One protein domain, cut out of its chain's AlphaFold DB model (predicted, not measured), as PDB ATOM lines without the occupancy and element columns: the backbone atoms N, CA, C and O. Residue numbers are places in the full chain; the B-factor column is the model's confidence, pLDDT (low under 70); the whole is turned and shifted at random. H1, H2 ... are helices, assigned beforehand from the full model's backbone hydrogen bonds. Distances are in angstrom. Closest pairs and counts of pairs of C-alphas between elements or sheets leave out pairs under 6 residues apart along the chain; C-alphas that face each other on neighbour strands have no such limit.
ATOM      1  N   ARG A  12      19.360 -43.630 -34.828       94.31
ATOM      2  CA  ARG A  12      19.863 -44.291 -36.041       94.31
ATOM      3  C   ARG A  12      20.966 -43.467 -36.709       94.31
ATOM      4  O   ARG A  12      22.025 -44.014 -37.003       94.31
ATOM      5  N   GLU A  13      20.746 -42.170 -36.905       95.12
ATOM      6  CA  GLU A  13      21.732 -41.257 -37.500       95.12
ATOM      7  C   GLU A  13      22.980 -41.124 -36.626       95.12
ATOM      8  O   GLU A  13      24.109 -41.244 -37.104       95.12
ATOM      9  N   ALA A  14      22.785 -40.928 -35.321       95.56
ATOM     10  CA  ALA A  14      23.886 -40.763 -34.386       95.56
ATOM     11  C   ALA A  14      24.716 -42.053 -34.244       95.56
ATOM     12  O   ALA A  14      25.941 -41.984 -34.133       95.56
ATOM     13  N   LYS A  15      24.066 -43.223 -34.310       95.50
ATOM     14  CA  LYS A  15      24.731 -44.531 -34.344       95.50
ATOM     15  C   LYS A  15      25.519 -44.727 -35.637       95.50
ATOM     16  O   LYS A  15      26.664 -45.152 -35.578       95.50
ATOM     17  N   SER A  16      24.953 -44.365 -36.791       95.94
ATOM     18  CA  SER A  16      25.669 -44.431 -38.074       95.94
ATOM     19  C   SER A  16      26.941 -43.578 -38.054       95.94
ATOM     20  O   SER A  16      27.986 -44.002 -38.546       95.94
ATOM     21  N   PHE A  17      26.879 -42.395 -37.434       96.00
ATOM     22  CA  PHE A  17      28.058 -41.565 -37.209       96.00
ATOM     23  C   PHE A  17      29.072 -42.258 -36.290       96.00
ATOM     24  O   PHE A  17      30.251 -42.332 -36.628       96.00
ATOM     25  N   ALA A  18      28.631 -42.820 -35.163       95.38
ATOM     26  CA  ALA A  18      29.516 -43.546 -34.256       95.38
ATOM     27  C   ALA A  18      30.212 -44.740 -34.938       95.38
ATOM     28  O   ALA A  18      31.411 -44.934 -34.741       95.38
ATOM     29  N   HIS A  19      29.502 -45.475 -35.802       95.75
ATOM     30  CA  HIS A  19      30.061 -46.563 -36.614       95.75
ATOM     31  C   HIS A  19      31.143 -46.070 -37.578       95.75
ATOM     32  O   HIS A  19      32.183 -46.714 -37.697       95.75
ATOM     33  N   SER A  20      30.949 -44.910 -38.217       95.44
ATOM     34  CA  SER A  20      31.947 -44.357 -39.148       95.44
ATOM     35  C   SER A  20      33.291 -44.018 -38.492       95.44
ATOM     36  O   SER A  20      34.308 -43.984 -39.178       95.44
ATOM     37  N   LEU A  21      33.321 -43.820 -37.168       94.81
ATOM     38  CA  LEU A  21      34.556 -43.544 -36.428       94.81
ATOM     39  C   LEU A  21      35.376 -44.812 -36.140       94.81
ATOM     40  O   LEU A  21      36.531 -44.703 -35.738       94.81
ATOM     41  N   GLN A  22      34.781 -46.002 -36.300       93.69
ATOM     42  CA  GLN A  22      35.412 -47.311 -36.077       93.69
ATOM     43  C   GLN A  22      36.096 -47.493 -34.705       93.69
ATOM     44  O   GLN A  22      36.983 -48.343 -34.557       93.69
ATOM     45  N   LEU A  23      35.673 -46.730 -33.693       93.94
ATOM     46  CA  LEU A  23      36.196 -46.803 -32.328       93.94
ATOM     47  C   LEU A  23      35.884 -48.170 -31.707       93.94
ATOM     48  O   LEU A  23      34.821 -48.742 -31.950       93.94
ATOM     49  N   LYS A  24      36.807 -48.715 -30.908       91.12
ATOM     50  CA  LYS A  24      36.722 -50.111 -30.443       91.12
ATOM     51  C   LYS A  24      36.193 -50.245 -29.022       91.12
ATOM     52  O   LYS A  24      35.729 -51.322 -28.645       91.12
ATOM     53  N   SER A  25      36.228 -49.168 -28.243       91.50
ATOM     54  CA  SER A  25      35.861 -49.193 -26.832       91.50
ATOM     55  C   SER A  25      35.091 -47.951 -26.384       91.50
ATOM     56  O   SER A  25      35.068 -46.907 -27.043       91.50
ATOM     57  N   ARG A  26      34.445 -48.065 -25.217       93.19
ATOM     58  CA  ARG A  26      33.828 -46.918 -24.537       93.19
ATOM     59  C   ARG A  26      34.889 -45.866 -24.217       93.19
ATOM     60  O   ARG A  26      34.610 -44.674 -24.297       93.19
ATOM     61  N   GLU A  27      36.084 -46.301 -23.849       94.31
ATOM     62  CA  GLU A  27      37.224 -45.457 -23.524       94.31
ATOM     63  C   GLU A  27      37.638 -44.620 -24.742       94.31
ATOM     64  O   GLU A  27      37.746 -43.398 -24.621       94.31
ATOM     65  N   ASP A  28      37.730 -45.232 -25.927       95.00
ATOM     66  CA  ASP A  28      38.000 -44.527 -27.190       95.00
ATOM     67  C   ASP A  28      36.923 -43.482 -27.492       95.00
ATOM     68  O   ASP A  28      37.225 -42.354 -27.885       95.00
ATOM     69  N   TRP A  29      35.650 -43.826 -27.265       96.19
ATOM     70  CA  TRP A  29      34.540 -42.888 -27.424       96.19
ATOM     71  C   TRP A  29      34.658 -41.693 -26.477       96.19
ATOM     72  O   TRP A  29      34.464 -40.546 -26.886       96.19
ATOM     73  N   LEU A  30      34.988 -41.934 -25.207       95.06
ATOM     74  CA  LEU A  30      35.163 -40.874 -24.216       95.06
ATOM     75  C   LEU A  30      36.362 -39.977 -24.553       95.06
ATOM     76  O   LEU A  30      36.254 -38.757 -24.423       95.06
ATOM     77  N   LEU A  31      37.471 -40.550 -25.023       96.19
ATOM     78  CA  LEU A  31      38.635 -39.805 -25.512       96.19
ATOM     79  C   LEU A  31      38.282 -38.955 -26.737       96.19
ATOM     80  O   LEU A  31      38.569 -37.756 -26.760       96.19
ATOM     81  N   TYR A  32      37.569 -39.529 -27.708       96.12
ATOM     82  CA  TYR A  32      37.050 -38.798 -28.861       96.12
ATOM     83  C   TYR A  32      36.154 -37.626 -28.432       96.12
ATOM     84  O   TYR A  32      36.325 -36.504 -28.910       96.12
ATOM     85  N   CYS A  33      35.255 -37.837 -27.466       93.75
ATOM     86  CA  CYS A  33      34.406 -36.776 -26.922       93.75
ATOM     87  C   CYS A  33      35.211 -35.646 -26.268       93.75
ATOM     88  O   CYS A  33      34.833 -34.483 -26.411       93.75
ATOM     89  N   LYS A  34      36.295 -35.982 -25.555       94.12
ATOM     90  CA  LYS A  34      37.187 -35.017 -24.891       94.12
ATOM     91  C   LYS A  34      38.066 -34.241 -25.870       94.12
ATOM     92  O   LYS A  34      38.443 -33.119 -25.565       94.12
ATOM     93  N   SER A  35      38.347 -34.794 -27.051       93.94
ATOM     94  CA  SER A  35      39.182 -34.145 -28.074       93.94
ATOM     95  C   SER A  35      38.585 -32.867 -28.683       93.94
ATOM     96  O   SER A  35      39.245 -32.204 -29.477       93.94
ATOM     97  N   GLY A  36      37.314 -32.554 -28.400       90.00
ATOM     98  CA  GLY A  36      36.590 -31.435 -29.014       90.00
ATOM     99  C   GLY A  36      36.100 -31.702 -30.443       90.00
ATOM    100  O   GLY A  36      35.307 -30.928 -30.965       90.00
ATOM    101  N   ARG A  37      36.491 -32.825 -31.064       91.88
ATOM    102  CA  ARG A  37      36.098 -33.190 -32.441       91.88
ATOM    103  C   ARG A  37      34.671 -33.734 -32.564       91.88
ATOM    104  O   ARG A  37      34.189 -33.916 -33.680       91.88
ATOM    105  N   ARG A  38      33.996 -34.025 -31.444       93.44
ATOM    106  CA  ARG A  38      32.618 -34.537 -31.437       93.44
ATOM    107  C   ARG A  38      31.641 -33.444 -31.892       93.44
ATOM    108  O   ARG A  38      31.535 -32.425 -31.208       93.44
ATOM    109  N   PRO A  39      30.838 -33.674 -32.947       93.12
ATOM    110  CA  PRO A  39      29.802 -32.732 -33.350       93.12
ATOM    111  C   PRO A  39      28.801 -32.467 -32.221       93.12
ATOM    112  O   PRO A  39      28.373 -33.387 -31.520       93.12
ATOM    113  N   MET A  40      28.351 -31.219 -32.090       89.69
ATOM    114  CA  MET A  40      27.413 -30.810 -31.032       89.69
ATOM    115  C   MET A  40      26.101 -31.611 -31.028       89.69
ATOM    116  O   MET A  40      25.528 -31.831 -29.965       89.69
ATOM    117  N   LYS A  41      25.649 -32.096 -32.195       93.50
ATOM    118  CA  LYS A  41      24.423 -32.902 -32.336       93.50
ATOM    119  C   LYS A  41      24.589 -34.384 -31.952       93.50
ATOM    120  O   LYS A  41      23.611 -35.126 -31.989       93.50
ATOM    121  N   ILE A  42      25.791 -34.825 -31.584       94.19
ATOM    122  CA  ILE A  42      26.072 -36.194 -31.134       94.19
ATOM    123  C   ILE A  42      26.273 -36.172 -29.617       94.19
ATOM    124  O   ILE A  42      27.143 -35.439 -29.153       94.19
ATOM    125  N   PRO A  43      25.528 -36.941 -28.810       94.31
ATOM    126  CA  PRO A  43      25.678 -36.906 -27.357       94.31
ATOM    127  C   PRO A  43      27.005 -37.526 -26.902       94.31
ATOM    128  O   PRO A  43      27.408 -38.574 -27.396       94.31
ATOM    129  N   ALA A  44      27.653 -36.932 -25.895       93.62
ATOM    130  CA  ALA A  44      28.825 -37.541 -25.251       93.62
ATOM    131  C   ALA A  44      28.463 -38.824 -24.474       93.62
ATOM    132  O   ALA A  44      29.246 -39.771 -24.425       93.62
ATOM    133  N   SER A  45      27.244 -38.865 -23.924       94.06
ATOM    134  CA  SER A  45      26.695 -39.978 -23.140       94.06
ATOM    135  C   SER A  45      25.481 -40.588 -23.856       94.06
ATOM    136  O   SER A  45      24.343 -40.357 -23.438       94.06
ATOM    137  N   PRO A  46      25.686 -41.351 -24.948       95.12
ATOM    138  CA  PRO A  46      24.595 -41.865 -25.780       95.12
ATOM    139  C   PRO A  46      23.669 -42.831 -25.023       95.12
ATOM    140  O   PRO A  46      22.462 -42.795 -25.227       95.12
ATOM    141  N   HIS A  47      24.200 -43.602 -24.069       93.38
ATOM    142  CA  HIS A  47      23.421 -44.475 -23.181       93.38
ATOM    143  C   HIS A  47      22.367 -43.752 -22.333       93.38
ATOM    144  O   HIS A  47      21.345 -44.344 -22.007       93.38
ATOM    145  N   LEU A  48      22.597 -42.481 -21.985       94.12
ATOM    146  CA  LEU A  48      21.606 -41.656 -21.289       94.12
ATOM    147  C   LEU A  48      20.678 -40.970 -22.290       94.12
ATOM    148  O   LEU A  48      19.464 -40.996 -22.123       94.12
ATOM    149  N   ALA A  49      21.245 -40.397 -23.356       94.50
ATOM    150  CA  ALA A  49      20.485 -39.659 -24.364       94.50
ATOM    151  C   ALA A  49      19.470 -40.533 -25.122       94.50
ATOM    152  O   ALA A  49      18.425 -40.036 -25.546       94.50
ATOM    153  N   TYR A  50      19.771 -41.826 -25.280       95.38
ATOM    154  CA  TYR A  50      18.972 -42.772 -26.056       95.38
ATOM    155  C   TYR A  50      18.428 -43.952 -25.242       95.38
ATOM    156  O   TYR A  50      17.970 -44.921 -25.846       95.38
ATOM    157  N   LYS A  51      18.430 -43.876 -23.900       92.94
ATOM    158  CA  LYS A  51      18.000 -44.962 -22.994       92.94
ATOM    159  C   LYS A  51      16.666 -45.607 -23.399       92.94
ATOM    160  O   LYS A  51      16.555 -46.823 -23.413       92.94
ATOM    161  N   GLU A  52      15.690 -44.788 -23.778       92.81
ATOM    162  CA  GLU A  52      14.345 -45.213 -24.209       92.81
ATOM    163  C   GLU A  52      14.109 -44.965 -25.710       92.81
ATOM    164  O   GLU A  52      12.998 -45.071 -26.211       92.81
ATOM    165  N   LYS A  53      15.172 -44.622 -26.448       92.31
ATOM    166  CA  LYS A  53      15.138 -44.287 -27.882       92.31
ATOM    167  C   LYS A  53      15.936 -45.284 -28.726       92.31
ATOM    168  O   LYS A  53      16.441 -44.925 -29.787       92.31
ATOM    169  N   GLY A  54      16.064 -46.519 -28.244       88.62
ATOM    170  CA  GLY A  54      16.690 -47.625 -28.973       88.62
ATOM    171  C   GLY A  54      18.111 -47.992 -28.544       88.62
ATOM    172  O   GLY A  54      18.708 -48.848 -29.185       88.62
ATOM    173  N   TRP A  55      18.660 -47.404 -27.477       92.19
ATOM    174  CA  TRP A  55      19.960 -47.827 -26.948       92.19
ATOM    175  C   TRP A  55      19.943 -49.289 -26.476       92.19
ATOM    176  O   TRP A  55      19.191 -49.627 -25.563       92.19
ATOM    177  N   VAL A  56      20.833 -50.133 -27.014       87.88
ATOM    178  CA  VAL A  56      21.036 -51.505 -26.510       87.88
ATOM    179  C   VAL A  56      22.326 -51.620 -25.704       87.88
ATOM    180  O   VAL A  56      22.325 -52.077 -24.562       87.88
ATOM    181  N   SER A  57      23.463 -51.238 -26.290       89.75
ATOM    182  CA  SER A  57      24.772 -51.387 -25.645       89.75
ATOM    183  C   SER A  57      25.862 -50.569 -26.332       89.75
ATOM    184  O   SER A  57      25.709 -50.117 -27.465       89.75
ATOM    185  N   TRP A  58      27.018 -50.460 -25.674       91.50
ATOM    186  CA  TRP A  58      28.217 -49.885 -26.283       91.50
ATOM    187  C   TRP A  58      28.690 -50.649 -27.522       91.50
ATOM    188  O   TRP A  58      29.118 -50.015 -28.480       91.50
ATOM    189  N   GLY A  59      28.587 -51.982 -27.535       89.94
ATOM    190  CA  GLY A  59      28.991 -52.774 -28.697       89.94
ATOM    191  C   GLY A  59      28.116 -52.517 -29.923       89.94
ATOM    192  O   GLY A  59      28.617 -52.451 -31.041       89.94
ATOM    193  N   GLU A  60      26.816 -52.297 -29.709       90.75
ATOM    194  CA  GLU A  60      25.882 -51.913 -30.771       90.75
ATOM    195  C   GLU A  60      26.117 -50.467 -31.231       90.75
ATOM    196  O   GLU A  60      26.177 -50.199 -32.429       90.75
ATOM    197  N   TRP A  61      26.310 -49.539 -30.289       94.56
ATOM    198  CA  TRP A  61      26.577 -48.130 -30.581       94.56
ATOM    199  C   TRP A  61      27.862 -47.913 -31.381       94.56
ATOM    200  O   TRP A  61      27.874 -47.106 -32.302       94.56
ATOM    201  N   LEU A  62      28.935 -48.629 -31.040       94.31
ATOM    202  CA  LEU A  62      30.240 -48.511 -31.698       94.31
ATOM    203  C   LEU A  62      30.389 -49.442 -32.909       94.31
ATOM    204  O   LEU A  62      31.373 -49.348 -33.634       94.31
ATOM    205  N   GLY A  63      29.429 -50.344 -33.128       89.25
ATOM    206  CA  GLY A  63      29.471 -51.298 -34.238       89.25
ATOM    207  C   GLY A  63      30.523 -52.395 -34.056       89.25
ATOM    208  O   GLY A  63      30.971 -52.986 -35.031       89.25
ATOM    209  N   THR A  64      30.937 -52.677 -32.817       86.25
ATOM    210  CA  THR A  64      31.934 -53.717 -32.515       86.25
ATOM    211  C   THR A  64      31.315 -55.097 -32.324       86.25
ATOM    212  O   THR A  64      32.038 -56.087 -32.296       86.25
ATOM    213  N   GLY A  65      29.991 -55.174 -32.136       80.31
ATOM    214  CA  GLY A  65      29.282 -56.428 -31.855       80.31
ATOM    215  C   GLY A  65      29.546 -57.004 -30.457       80.31
ATOM    216  O   GLY A  65      28.998 -58.043 -30.111       80.31
ATOM    217  N   ILE A  66      30.345 -56.334 -29.616       82.12
ATOM    218  CA  ILE A  66      30.729 -56.847 -28.296       82.12
ATOM    219  C   ILE A  66      29.521 -56.869 -27.348       82.12
ATOM    220  O   ILE A  66      29.012 -55.824 -26.936       82.12
ATOM    221  N   ILE A  67      29.121 -58.069 -26.924       81.38
ATOM    222  CA  ILE A  67      28.080 -58.273 -25.909       81.38
ATOM    223  C   ILE A  67      28.714 -58.348 -24.515       81.38
ATOM    224  O   ILE A  67      29.609 -59.168 -24.252       81.38
ATOM    225  N   ALA A  68      28.215 -57.505 -23.603       77.88
ATOM    226  CA  ALA A  68      28.624 -57.484 -22.202       77.88
ATOM    227  C   ALA A  68      28.400 -58.863 -21.542       77.88
ATOM    228  O   ALA A  68      27.361 -59.473 -21.799       77.88
ATOM    229  N   PRO A  69      29.324 -59.369 -20.698       77.31
ATOM    230  CA  PRO A  69      29.251 -60.727 -20.150       77.31
ATOM    231  C   PRO A  69      27.906 -61.093 -19.512       77.31
ATOM    232  O   PRO A  69      27.398 -62.180 -19.769       77.31
ATOM    233  N   GLN A  70      27.307 -60.175 -18.751       76.50
ATOM    234  CA  GLN A  70      26.024 -60.357 -18.068       76.50
ATOM    235  C   GLN A  70      24.818 -60.466 -19.014       76.50
ATOM    236  O   GLN A  70      23.787 -61.004 -18.632       76.50
TER     237      GLN A  70
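What this domain is: This is residues 12 to 70 of the 263 residues of an uncharacterized protein of Gammaproteobacteria bacterium 39-13 (UniProt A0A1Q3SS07). Three helices, H1, H2 and H3, stand apart in an open triangle, and the short H4 sits to one side, near all three but touching H1 alone. The long link 35 to 45 loops round the side away from H4. The 59 printed residues hold four named helices, H1 to H4, and no named strand: all helix, with 27 residues in named elements, under half. The whole is compact, radius of gyration of the C-alphas 10.8 A, spanning 32 by 23 by 17 A.

How they stand to each other: H1, residues 12 to 20, touches H4, residues 58 to 62; their closest C-alphas, of His 19 and Leu 62, are 5.3 A apart. H2, residues 26 to 34, is close to H4 but not clearly touching, closest C-alphas Arg 26 and Trp 58, 6.6 A. H3, residues 46 to 49, is likewise close to H4 but not clearly touching, closest C-alphas His 47 and Trp 58, 7.9 A. In H1, H2 and H4 every O i to N i+4 pair is within hydrogen-bond range; H3 is too short for one.

Where its parts are: H1 begins at C-alpha 12 (19.863, -44.291, -36.041) and is 12.5 A long; H2 is 12.4 A, H3 4.9 A. H4, 5.9 A, ends at C-alpha 62 (30.240, -48.511, -31.698).

The domain as a whole: The farthest C-alphas, of Gly 36 and Gln 70, are 32.7 A apart. The printed part has no cut; H2 to H3 is a long link. No printed residue is under pLDDT 70.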